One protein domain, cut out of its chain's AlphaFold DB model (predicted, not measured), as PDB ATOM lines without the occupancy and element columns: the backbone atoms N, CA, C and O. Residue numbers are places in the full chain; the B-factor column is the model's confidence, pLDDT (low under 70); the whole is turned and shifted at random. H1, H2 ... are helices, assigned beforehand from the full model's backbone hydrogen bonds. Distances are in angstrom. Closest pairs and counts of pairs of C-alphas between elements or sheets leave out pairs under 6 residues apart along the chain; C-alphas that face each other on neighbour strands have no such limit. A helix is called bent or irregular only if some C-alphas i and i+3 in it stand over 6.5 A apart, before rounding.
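This is residues 214 to 295 of the 333 residues of an uncharacterized protein of Cystobacter fuscus (UniProt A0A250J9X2). Four helices run roughly along one another, with the longest, H4, in the middle: H1 packs on one side of it, and the hairpin of H2 and H3 covers the opposite side, with H3 only loosely in contact with H4. The long link from H1 to H2, residues 229 to 241, has no named element and passes from the H1 side of H4 to the H2 side. The printed part has 82 residues with four named helices, H1, H2, H3 and H4 in that order, and no named strand; its class is all helix. It is compact, with a radius of gyration of the C-alphas of 12.2 A and spans of 32 by 25 by 17 A.

H4 is residues 275 to 293, 26.9 A from first to last C-alpha, from (-23.448, 7.441, 17.050) to (-7.580, -13.312, 23.564). H1 is residues 214 to 228, 21.2 A long, and begins at C-alpha 214 at (-12.113, -15.075, 18.795). H3 is residues 255 to 270, 24.3 A long; it is irregular, but only just, with C-alphas 256 and 259 lying 6.9 A apart. H2 is residues 242 to 251, 13.9 A long.

H4 is the hub and touches the other three helices. H1 and H4 touch, their closest C-alphas being those of Arg 221 and Gln 286 at 5.4 A, with a shallow tilt of 29 degrees, opposite ways. H4 touches H2 with residues 284 to 292 alone; the closest C-alphas, of Leu 248 and Ala 288, are 6.4 A apart, and the two run the same way at a shallow tilt of 24 degrees. H3 touches H2 with residues 257 to 264 alone, closest at the C-alphas of Ala 251 and Leu 257, 5.1 A, in a helical hairpin with a shallow tilt of 28 degrees, opposite ways. H3 and H4, also a helical hairpin, only just touch, with 3 pairs of C-alphas within 8 A; the closest are those of Lys 269 and Arg 278 at 6.9 A, and the tilt is a shallow 5 degrees, opposite ways. H2, H3 and H4 form an up-and-down bundle, each helix running against the one before it. H1 is apart from H2 and from H3. Every O i to N i+4 pair is within hydrogen-bond range in H1 and H4; the count is 5 of 6 in H2 and 10 of 12 in H3.

The two C-alphas farthest apart, of His 272 and Gly 295, are 35.8 A apart. The printed part has no cut. The link from H1 to H2 is long, with 13 residues, and the links from H2 to H3 and from H3 to H4 are tight. The mean pLDDT of the printed part is 71.9, and 41 residues are under 70, among them residues 232 to 255 and 292 to 295.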
ATOM      1  N   LEU A 214     -13.145 -15.971  19.313       88.81
ATOM      2  CA  LEU A 214     -12.113 -15.075  18.795       88.81
ATOM      3  C   LEU A 214     -12.488 -14.580  17.393       88.81
ATOM      4  O   LEU A 214     -12.516 -13.372  17.170       88.81
ATOM      5  N   VAL A 215     -12.907 -15.484  16.500       91.69
ATOM      6  CA  VAL A 215     -13.372 -15.117  15.151       91.69
ATOM      7  C   VAL A 215     -14.534 -14.118  15.205       91.69
ATOM      8  O   VAL A 215     -14.504 -13.100  14.520       91.69
ATOM      9  N   SER A 216     -15.521 -14.343  16.076       90.44
ATOM     10  CA  SER A 216     -16.650 -13.417  16.254       90.44
ATOM     11  C   SER A 216     -16.215 -12.023  16.723       90.44
ATOM     12  O   SER A 216     -16.820 -11.027  16.330       90.44
ATOM     13  N   ASN A 217     -15.192 -11.927  17.579       85.50
ATOM     14  CA  ASN A 217     -14.668 -10.637  18.035       85.50
ATOM     15  C   ASN A 217     -13.879  -9.923  16.930       85.50
ATOM     16  O   ASN A 217     -14.029  -8.712  16.779       85.50
ATOM     17  N   ILE A 218     -13.094 -10.667  16.141       89.38
ATOM     18  CA  ILE A 218     -12.375 -10.135  14.974       89.38
ATOM     19  C   ILE A 218     -13.367  -9.560  13.960       89.38
ATOM     20  O   ILE A 218     -13.224  -8.404  13.573       89.38
ATOM     21  N   ILE A 219     -14.416 -10.310  13.603       91.31
ATOM     22  CA  ILE A 219     -15.437  -9.830  12.660       91.31
ATOM     23  C   ILE A 219     -16.094  -8.548  13.180       91.31
ATOM     24  O   ILE A 219     -16.146  -7.555  12.463       91.31
ATOM     25  N   LYS A 220     -16.518  -8.519  14.451       87.75
ATOM     26  CA  LYS A 220     -17.125  -7.319  15.051       87.75
ATOM     27  C   LYS A 220     -16.188  -6.115  15.034       87.75
ATOM     28  O   LYS A 220     -16.629  -5.005  14.757       87.75
ATOM     29  N   ARG A 221     -14.907  -6.316  15.351       86.56
ATOM     30  CA  ARG A 221     -13.890  -5.257  15.286       86.56
ATOM     31  C   ARG A 221     -13.791  -4.704  13.864       86.56
ATOM     32  O   ARG A 221     -13.787  -3.491  13.687       86.56
ATOM     33  N   ASP A 222     -13.730  -5.578  12.869       88.00
ATOM     34  CA  ASP A 222     -13.552  -5.183  11.475       88.00
ATOM     35  C   ASP A 222     -14.814  -4.525  10.887       88.00
ATOM     36  O   ASP A 222     -14.704  -3.569  10.122       88.00
ATOM     37  N   GLU A 223     -16.015  -4.964  11.273       87.38
ATOM     38  CA  GLU A 223     -17.280  -4.295  10.928       87.38
ATOM     39  C   GLU A 223     -17.351  -2.881  11.512       87.38
ATOM     40  O   GLU A 223     -17.736  -1.940  10.816       87.38
ATOM     41  N   LEU A 224     -16.925  -2.712  12.768       81.38
ATOM     42  CA  LEU A 224     -16.842  -1.398  13.405       81.38
ATOM     43  C   LEU A 224     -15.811  -0.505  12.705       81.38
ATOM     44  O   LEU A 224     -16.101   0.661  12.452       81.38
ATOM     45  N   ALA A 225     -14.649  -1.046  12.327       81.25
ATOM     46  CA  ALA A 225     -13.653  -0.310  11.547       81.25
ATOM     47  C   ALA A 225     -14.226   0.168  10.205       81.25
ATOM     48  O   ALA A 225     -14.111   1.343   9.868       81.25
ATOM     49  N   LYS A 226     -14.903  -0.725   9.466       84.38
ATOM     50  CA  LYS A 226     -15.561  -0.397   8.189       84.38
ATOM     51  C   LYS A 226     -16.616   0.703   8.366       84.38
ATOM     52  O   LYS A 226     -16.686   1.603   7.534       84.38
ATOM     53  N   ALA A 227     -17.398   0.662   9.446       80.56
ATOM     54  CA  ALA A 227     -18.412   1.675   9.745       80.56
ATOM     55  C   ALA A 227     -17.818   3.050  10.109       80.56
ATOM     56  O   ALA A 227     -18.459   4.073   9.872       80.56
ATOM     57  N   LEU A 228     -16.611   3.080  10.681       78.62
ATOM     58  CA  LEU A 228     -15.926   4.308  11.093       78.62
ATOM     59  C   LEU A 228     -15.070   4.946   9.981       78.62
ATOM     60  O   LEU A 228     -14.735   6.124  10.074       78.62
ATOM     61  N   GLY A 229     -14.752   4.211   8.913       78.81
ATOM     62  CA  GLY A 229     -14.014   4.727   7.759       78.81
ATOM     63  C   GLY A 229     -12.496   4.806   7.969       78.81
ATOM     64  O   GLY A 229     -11.915   4.012   8.704       78.81
ATOM     65  N   ASN A 230     -11.840   5.741   7.270       66.44
ATOM     66  CA  ASN A 230     -10.373   5.792   7.140       66.44
ATOM     67  C   ASN A 230      -9.621   6.156   8.428       66.44
ATOM     68  O   ASN A 230      -8.414   5.938   8.490       66.44
ATOM     69  N   ASP A 231     -10.306   6.700   9.437       70.38
ATOM     70  CA  ASP A 231      -9.702   6.997  10.734       70.38
ATOM     71  C   ASP A 231     -10.693   6.721  11.881       70.38
ATOM     72  O   ASP A 231     -11.379   7.627  12.369       70.38
ATOM     73  N   PRO A 232     -10.788   5.450  12.322       64.75
ATOM     74  CA  PRO A 232     -11.616   5.059  13.459       64.75
ATOM     75  C   PRO A 232     -11.262   5.789  14.756       64.75
ATOM     76  O   PRO A 232     -12.098   5.881  15.654       64.75
ATOM     77  N   GLU A 233     -10.032   6.297  14.851       66.31
ATOM     78  CA  GLU A 233      -9.511   6.971  16.032       66.31
ATOM     79  C   GLU A 233      -9.888   8.460  16.041       66.31
ATOM     80  O   GLU A 233     -10.235   8.993  17.096       66.31
ATOM     81  N   ALA A 234      -9.941   9.114  14.876       68.56
ATOM     82  CA  ALA A 234     -10.434  10.489  14.746       68.56
ATOM     83  C   ALA A 234     -11.928  10.640  15.077       68.56
ATOM     84  O   ALA A 234     -12.360  11.712  15.508       68.56
ATOM     85  N   ALA A 235     -12.725   9.574  14.933       64.81
ATOM     86  CA  ALA A 235     -14.163   9.582  15.220       64.81
ATOM     87  C   ALA A 235     -14.516   9.820  16.706       64.81
ATOM     88  O   ALA A 235     -15.677  10.084  17.033       64.81
ATOM     89  N   LEU A 236     -13.536   9.755  17.617       63.22
ATOM     90  CA  LEU A 236     -13.718  10.095  19.033       63.22
ATOM     91  C   LEU A 236     -13.791  11.616  19.274       63.22
ATOM     92  O   LEU A 236     -14.386  12.048  20.266       63.22
ATOM     93  N   GLY A 237     -13.282  12.438  18.347       63.84
ATOM     94  CA  GLY A 237     -13.266  13.897  18.478       63.84
ATOM     95  C   GLY A 237     -12.487  14.381  19.710       63.84
ATOM     96  O   GLY A 237     -11.521  13.756  20.131       63.84
ATOM     97  N   SER A 238     -12.914  15.506  20.295       57.66
ATOM     98  CA  SER A 238     -12.298  16.143  21.475       57.66
ATOM     99  C   SER A 238     -12.839  15.652  22.823       57.66
ATOM    100  O   SER A 238     -12.576  16.276  23.851       57.66
ATOM    101  N   VAL A 239     -13.639  14.582  22.844       57.16
ATOM    102  CA  VAL A 239     -14.167  14.049  24.105       57.16
ATOM    103  C   VAL A 239     -13.033  13.348  24.845       57.16
ATOM    104  O   VAL A 239     -12.390  12.447  24.306       57.16
ATOM    105  N   ASP A 240     -12.780  13.782  26.078       63.78
ATOM    106  CA  ASP A 240     -11.735  13.209  26.915       63.78
ATOM    107  C   ASP A 240     -12.138  11.804  27.373       63.78
ATOM    108  O   ASP A 240     -12.966  11.610  28.264       63.78
ATOM    109  N   PHE A 241     -11.553  10.811  26.709       65.19
ATOM    110  CA  PHE A 241     -11.670   9.405  27.066       65.19
ATOM    111  C   PHE A 241     -10.406   8.878  27.749       65.19
ATOM    112  O   PHE A 241     -10.277   7.664  27.874       65.19
ATOM    113  N   SER A 242      -9.469   9.736  28.171       64.88
ATOM    114  CA  SER A 242      -8.156   9.340  28.714       64.88
ATOM    115  C   SER A 242      -8.264   8.249  29.783       64.88
ATOM    116  O   SER A 242      -7.662   7.192  29.642       64.88
ATOM    117  N   GLU A 243      -9.149   8.419  30.763       65.38
ATOM    118  CA  GLU A 243      -9.357   7.465  31.859       65.38
ATOM    119  C   GLU A 243     -10.003   6.131  31.418       65.38
ATOM    120  O   GLU A 243      -9.905   5.112  32.102       65.38
ATOM    121  N   TYR A 244     -10.725   6.113  30.294       66.69
ATOM    122  CA  TYR A 244     -11.249   4.882  29.688       66.69
ATOM    123  C   TYR A 244     -10.192   4.217  28.799       66.69
ATOM    124  O   TYR A 244     -10.094   2.992  28.753       66.69
ATOM    125  N   ILE A 245      -9.375   5.025  28.127       62.91
ATOM    126  CA  ILE A 245      -8.266   4.602  27.276       62.91
ATOM    127  C   ILE A 245      -7.156   3.962  28.117       62.91
ATOM    128  O   ILE A 245      -6.692   2.881  27.771       62.91
ATOM    129  N   GLU A 246      -6.779   4.557  29.246       66.94
ATOM    130  CA  GLU A 246      -5.833   3.969  30.202       66.94
ATOM    131  C   GLU A 246      -6.342   2.638  30.759       66.94
ATOM    132  O   GLU A 246      -5.586   1.669  30.870       66.94
ATOM    133  N   LEU A 247      -7.645   2.553  31.039       65.94
ATOM    134  CA  LEU A 247      -8.269   1.307  31.471       65.94
ATOM    135  C   LEU A 247      -8.235   0.239  30.367       65.94
ATOM    136  O   LEU A 247      -8.041  -0.937  30.666       65.94
ATOM    137  N   LEU A 248      -8.406   0.632  29.099       62.56
ATOM    138  CA  LEU A 248      -8.299  -0.270  27.951       62.56
ATOM    139  C   LEU A 248      -6.871  -0.796  27.790       62.56
ATOM    140  O   LEU A 248      -6.705  -2.006  27.675       62.56
ATOM    141  N   TYR A 249      -5.859   0.074  27.845       63.53
ATOM    142  CA  TYR A 249      -4.451  -0.333  27.775       63.53
ATOM    143  C   TYR A 249      -4.049  -1.247  28.935       63.53
ATOM    144  O   TYR A 249      -3.324  -2.218  28.740       63.53
ATOM    145  N   SER A 250      -4.565  -0.977  30.136       66.56
ATOM    146  CA  SER A 250      -4.333  -1.830  31.304       66.56
ATOM    147  C   SER A 250      -5.021  -3.187  31.154       66.56
ATOM    148  O   SER A 250      -4.476  -4.217  31.544       66.56
ATOM    149  N   ALA A 251      -6.211  -3.216  30.552       62.72
ATOM    150  CA  ALA A 251      -6.933  -4.455  30.308       62.72
ATOM    151  C   ALA A 251      -6.305  -5.313  29.212       62.72
ATOM    152  O   ALA A 251      -6.391  -6.529  29.326       62.72
ATOM    153  N   GLU A 252      -5.619  -4.732  28.215       60.94
ATOM    154  CA  GLU A 252      -4.805  -5.512  27.262       60.94
ATOM    155  C   GLU A 252      -3.790  -6.425  27.973       60.94
ATOM    156  O   GLU A 252      -3.370  -7.440  27.426       60.94
ATOM    157  N   GLN A 253      -3.446  -6.088  29.218       63.12
ATOM    158  CA  GLN A 253      -2.504  -6.814  30.062       63.12
ATOM    159  C   GLN A 253      -3.187  -7.653  31.162       63.12
ATOM    160  O   GLN A 253      -2.492  -8.383  31.868       63.12
ATOM    161  N   SER A 254      -4.519  -7.584  31.334       65.31
ATOM    162  CA  SER A 254      -5.240  -8.300  32.401       65.31
ATOM    163  C   SER A 254      -6.716  -8.598  32.086       65.31
ATOM    164  O   SER A 254      -7.548  -7.696  31.952       65.31
ATOM    165  N   GLU A 255      -7.078  -9.891  32.074       65.56
ATOM    166  CA  GLU A 255      -8.465 -10.362  31.897       65.56
ATOM    167  C   GLU A 255      -9.416  -9.908  33.025       65.56
ATOM    168  O   GLU A 255     -10.620  -9.751  32.795       65.56
ATOM    169  N   GLU A 256      -8.897  -9.641  34.228       70.38
ATOM    170  CA  GLU A 256      -9.686  -9.215  35.396       70.38
ATOM    171  C   GLU A 256     -10.295  -7.813  35.228       70.38
ATOM    172  O   GLU A 256     -11.275  -7.472  35.892       70.38
ATOM    173  N   LEU A 257      -9.769  -7.011  34.297       66.12
ATOM    174  CA  LEU A 257     -10.251  -5.658  34.015       66.12
ATOM    175  C   LEU A 257     -11.405  -5.625  32.998       66.12
ATOM    176  O   LEU A 257     -12.065  -4.595  32.844       66.12
ATOM    177  N   ILE A 258     -11.727  -6.750  32.344       65.31
ATOM    178  CA  ILE A 258     -12.823  -6.835  31.361       65.31
ATOM    179  C   ILE A 258     -14.197  -6.464  31.965       65.31
ATOM    180  O   ILE A 258     -14.957  -5.743  31.308       65.31
ATOM    181  N   PRO A 259     -14.584  -6.913  33.179       68.88
ATOM    182  CA  PRO A 259     -15.840  -6.498  33.808       68.88
ATOM    183  C   PRO A 259     -15.881  -4.998  34.131       68.88
ATOM    184  O   PRO A 259     -16.909  -4.358  33.907       68.88
ATOM    185  N   VAL A 260     -14.759  -4.426  34.586       73.25
ATOM    186  CA  VAL A 260     -14.637  -2.991  34.898       73.25
ATOM    187  C   VAL A 260     -14.812  -2.161  33.625       73.25
ATOM    188  O   VAL A 260     -15.614  -1.225  33.598       73.25
ATOM    189  N   LEU A 261     -14.166  -2.573  32.531       66.12
ATOM    190  CA  LEU A 261     -14.344  -1.972  31.210       66.12
ATOM    191  C   LEU A 261     -15.788  -2.026  30.723       66.12
ATOM    192  O   LEU A 261     -16.296  -1.029  30.219       66.12
ATOM    193  N   LYS A 262     -16.474  -3.165  30.880       67.25
ATOM    194  CA  LYS A 262     -17.890  -3.288  30.499       67.25
ATOM    195  C   LYS A 262     -18.771  -2.318  31.279       67.25
ATOM    196  O   LYS A 262     -19.645  -1.696  30.680       67.25
ATOM    197  N   SER A 263     -18.538  -2.182  32.584       73.25
ATOM    198  CA  SER A 263     -19.272  -1.238  33.430       73.25
ATOM    199  C   SER A 263     -19.029   0.205  32.987       73.25
ATOM    200  O   SER A 263     -19.980   0.956  32.783       73.25
ATOM    201  N   LYS A 264     -17.767   0.580  32.748       70.81
ATOM    202  CA  LYS A 264     -17.398   1.937  32.319       70.81
ATOM    203  C   LYS A 264     -17.902   2.255  30.908       70.81
ATOM    204  O   LYS A 264     -18.441   3.330  30.676       70.81
ATOM    205  N   ALA A 265     -17.850   1.293  29.985       65.69
ATOM    206  CA  ALA A 265     -18.455   1.417  28.660       65.69
ATOM    207  C   ALA A 265     -19.985   1.571  28.734       65.69
ATOM    208  O   ALA A 265     -20.559   2.350  27.982       65.69
ATOM    209  N   ALA A 266     -20.659   0.857  29.643       69.81
ATOM    210  CA  ALA A 266     -22.098   1.015  29.858       69.81
ATOM    211  C   ALA A 266     -22.444   2.406  30.416       69.81
ATOM    212  O   ALA A 266     -23.392   3.022  29.936       69.81
ATOM    213  N   GLN A 267     -21.644   2.929  31.351       70.56
ATOM    214  CA  GLN A 267     -21.771   4.298  31.867       70.56
ATOM    215  C   GLN A 267     -21.549   5.343  30.762       70.56
ATOM    216  O   GLN A 267     -22.361   6.248  30.597       70.56
ATOM    217  N   LEU A 268     -20.520   5.175  29.927       65.94
ATOM    218  CA  LEU A 268     -20.264   6.048  28.775       65.94
ATOM    219  C   LEU A 268     -21.350   5.949  27.691       65.94
ATOM    220  O   LEU A 268     -21.556   6.881  26.932       65.94
ATOM    221  N   LYS A 269     -22.099   4.846  27.593       64.38
ATOM    222  CA  LYS A 269     -23.254   4.766  26.678       64.38
ATOM    223  C   LYS A 269     -24.482   5.526  27.190       64.38
ATOM    224  O   LYS A 269     -25.385   5.801  26.393       64.38
ATOM    225  N   GLN A 270     -24.521   5.849  28.485       66.75
ATOM    226  CA  GLN A 270     -25.578   6.655  29.100       66.75
ATOM    227  C   GLN A 270     -25.359   8.161  28.907       66.75
ATOM    228  O   GLN A 270     -26.324   8.915  28.982       66.75
ATOM    229  N   THR A 271     -24.141   8.615  28.588       66.00
ATOM    230  CA  THR A 271     -23.924   9.990  28.120       66.00
ATOM    231  C   THR A 271     -24.475  10.174  26.697       66.00
ATOM    232  O   THR A 271     -24.583   9.226  25.908       66.00
ATOM    233  N   HIS A 272     -24.863  11.409  26.352       66.31
ATOM    234  CA  HIS A 272     -25.366  11.790  25.024       66.31
ATOM    235  C   HIS A 272     -24.248  11.777  23.964       66.31
ATOM    236  O   HIS A 272     -23.901  12.798  23.381       66.31
ATOM    237  N   LEU A 273     -23.657  10.606  23.732       71.31
ATOM    238  CA  LEU A 273     -22.660  10.381  22.695       71.31
ATOM    239  C   LEU A 273     -23.314  10.318  21.320       71.31
ATOM    240  O   LEU A 273     -24.322   9.619  21.139       71.31
ATOM    241  N   LEU A 274     -22.670  10.957  20.345       77.12
ATOM    242  CA  LEU A 274     -23.005  10.796  18.937       77.12
ATOM    243  C   LEU A 274     -22.816   9.324  18.516       77.12
ATOM    244  O   LEU A 274     -21.941   8.634  19.052       77.12
ATOM    245  N   PRO A 275     -23.580   8.819  17.528       77.75
ATOM    246  CA  PRO A 275     -23.448   7.441  17.050       77.75
ATOM    247  C   PRO A 275     -22.011   7.037  16.673       77.75
ATOM    248  O   PRO A 275     -21.582   5.930  16.992       77.75
ATOM    249  N   GLN A 276     -21.245   7.950  16.068       74.44
ATOM    250  CA  GLN A 276     -19.847   7.724  15.673       74.44
ATOM    251  C   GLN A 276     -18.919   7.519  16.883       74.44
ATOM    252  O   GLN A 276     -18.103   6.601  16.890       74.44
ATOM    253  N   GLN A 277     -19.109   8.296  17.952       74.50
ATOM    254  CA  GLN A 277     -18.335   8.167  19.190       74.50
ATOM    255  C   GLN A 277     -18.630   6.836  19.893       74.50
ATOM    256  O   GLN A 277     -17.720   6.170  20.382       74.50
ATOM    257  N   ARG A 278     -19.900   6.399  19.891       74.25
ATOM    258  CA  ARG A 278     -20.294   5.080  20.421       74.25
ATOM    259  C   ARG A 278     -19.613   3.944  19.653       74.25
ATOM    260  O   ARG A 278     -19.080   3.029  20.275       74.25
ATOM    261  N   ALA A 279     -19.602   4.024  18.321       76.25
ATOM    262  CA  ALA A 279     -18.952   3.033  17.469       76.25
ATOM    263  C   ALA A 279     -17.427   2.986  17.680       76.25
ATOM    264  O   ALA A 279     -16.864   1.894  17.738       76.25
ATOM    265  N   ALA A 280     -16.762   4.129  17.877       76.31
ATOM    266  CA  ALA A 280     -15.320   4.187  18.133       76.31
ATOM    267  C   ALA A 280     -14.923   3.609  19.508       76.31
ATOM    268  O   ALA A 280     -13.948   2.859  19.617       76.31
ATOM    269  N   ILE A 281     -15.720   3.867  20.553       75.31
ATOM    270  CA  ILE A 281     -15.558   3.228  21.873       75.31
ATOM    271  C   ILE A 281     -15.703   1.707  21.762       75.31
ATOM    272  O   ILE A 281     -14.891   0.958  22.314       75.31
ATOM    273  N   ASP A 282     -16.734   1.248  21.045       77.62
ATOM    274  CA  ASP A 282     -16.959  -0.177  20.819       77.62
ATOM    275  C   ASP A 282     -15.806  -0.796  20.009       77.62
ATOM    276  O   ASP A 282     -15.345  -1.884  20.362       77.62
ATOM    277  N   PHE A 283     -15.276  -0.097  18.997       79.38
ATOM    278  CA  PHE A 283     -14.127  -0.542  18.204       79.38
ATOM    279  C   PHE A 283     -12.889  -0.772  19.077       79.38
ATOM    280  O   PHE A 283     -12.323  -1.870  19.060       79.38
ATOM    281  N   ARG A 284     -12.505   0.209  19.907       76.06
ATOM    282  CA  ARG A 284     -11.355   0.076  20.818       76.06
ATOM    283  C   ARG A 284     -11.538  -1.049  21.836       76.06
ATOM    284  O   ARG A 284     -10.611  -1.815  22.079       76.06
ATOM    285  N   HIS A 285     -12.738  -1.200  22.394       76.31
ATOM    286  CA  HIS A 285     -13.036  -2.297  23.317       76.31
ATOM    287  C   HIS A 285     -12.942  -3.674  22.646       76.31
ATOM    288  O   HIS A 285     -12.450  -4.622  23.259       76.31
ATOM    289  N   GLN A 286     -13.387  -3.807  21.392       78.88
ATOM    290  CA  GLN A 286     -13.204  -5.054  20.644       78.88
ATOM    291  C   GLN A 286     -11.736  -5.300  20.298       78.88
ATOM    292  O   GLN A 286     -11.282  -6.434  20.414       78.88
ATOM    293  N   ARG A 287     -10.974  -4.259  19.943       77.00
ATOM    294  CA  ARG A 287      -9.528  -4.359  19.717       77.00
ATOM    295  C   ARG A 287      -8.796  -4.875  20.960       77.00
ATOM    296  O   ARG A 287      -8.069  -5.853  20.833       77.00
ATOM    297  N   ALA A 288      -9.070  -4.299  22.132       72.19
ATOM    298  CA  ALA A 288      -8.494  -4.747  23.401       72.19
ATOM    299  C   ALA A 288      -8.879  -6.200  23.726       72.19
ATOM    300  O   ALA A 288      -8.055  -7.005  24.137       72.19
ATOM    301  N   LYS A 289     -10.134  -6.599  23.482       74.06
ATOM    302  CA  LYS A 289     -10.531  -8.008  23.641       74.06
ATOM    303  C   LYS A 289      -9.761  -8.939  22.720       74.06
ATOM    304  O   LYS A 289      -9.381 -10.019  23.151       74.06
ATOM    305  N   VAL A 290      -9.589  -8.564  21.456       76.00
ATOM    306  CA  VAL A 290      -8.855  -9.382  20.487       76.00
ATOM    307  C   VAL A 290      -7.396  -9.529  20.928       76.00
ATOM    308  O   VAL A 290      -6.934 -10.662  21.009       76.00
ATOM    309  N   SER A 291      -6.720  -8.445  21.331       70.50
ATOM    310  CA  SER A 291      -5.319  -8.498  21.781       70.50
ATOM    311  C   SER A 291      -5.115  -9.368  23.031       70.50
ATOM    312  O   SER A 291      -4.164 -10.144  23.077       70.50
ATOM    313  N   ILE A 292      -6.041  -9.333  23.997       67.31
ATOM    314  CA  ILE A 292      -6.002 -10.206  25.191       67.31
ATOM    315  C   ILE A 292      -6.192 -11.684  24.813       67.31
ATOM    316  O   ILE A 292      -5.550 -12.578  25.362       67.31
ATOM    317  N   ILE A 293      -7.104 -11.958  23.875       67.19
ATOM    318  CA  ILE A 293      -7.580 -13.312  23.564       67.19
ATOM    319  C   ILE A 293      -6.677 -14.042  22.550       67.19
ATOM    320  O   ILE A 293      -6.638 -15.279  22.545       67.19
ATOM    321  N   GLU A 294      -5.935 -13.314  21.707       65.31
ATOM    322  CA  GLU A 294      -5.098 -13.855  20.618       65.31
ATOM    323  C   GLU A 294      -4.053 -14.895  21.092       65.31
ATOM    324  O   GLU A 294      -3.632 -15.749  20.307       65.31
ATOM    325  N   GLY A 295      -3.715 -14.928  22.389       58.12
ATOM    326  CA  GLY A 295      -2.855 -15.954  22.997       58.12
ATOM    327  C   GLY A 295      -3.570 -17.187  23.580       58.12
ATOM    328  O   GLY A 295      -2.995 -18.279  23.576       58.12
TER     329      GLY A 295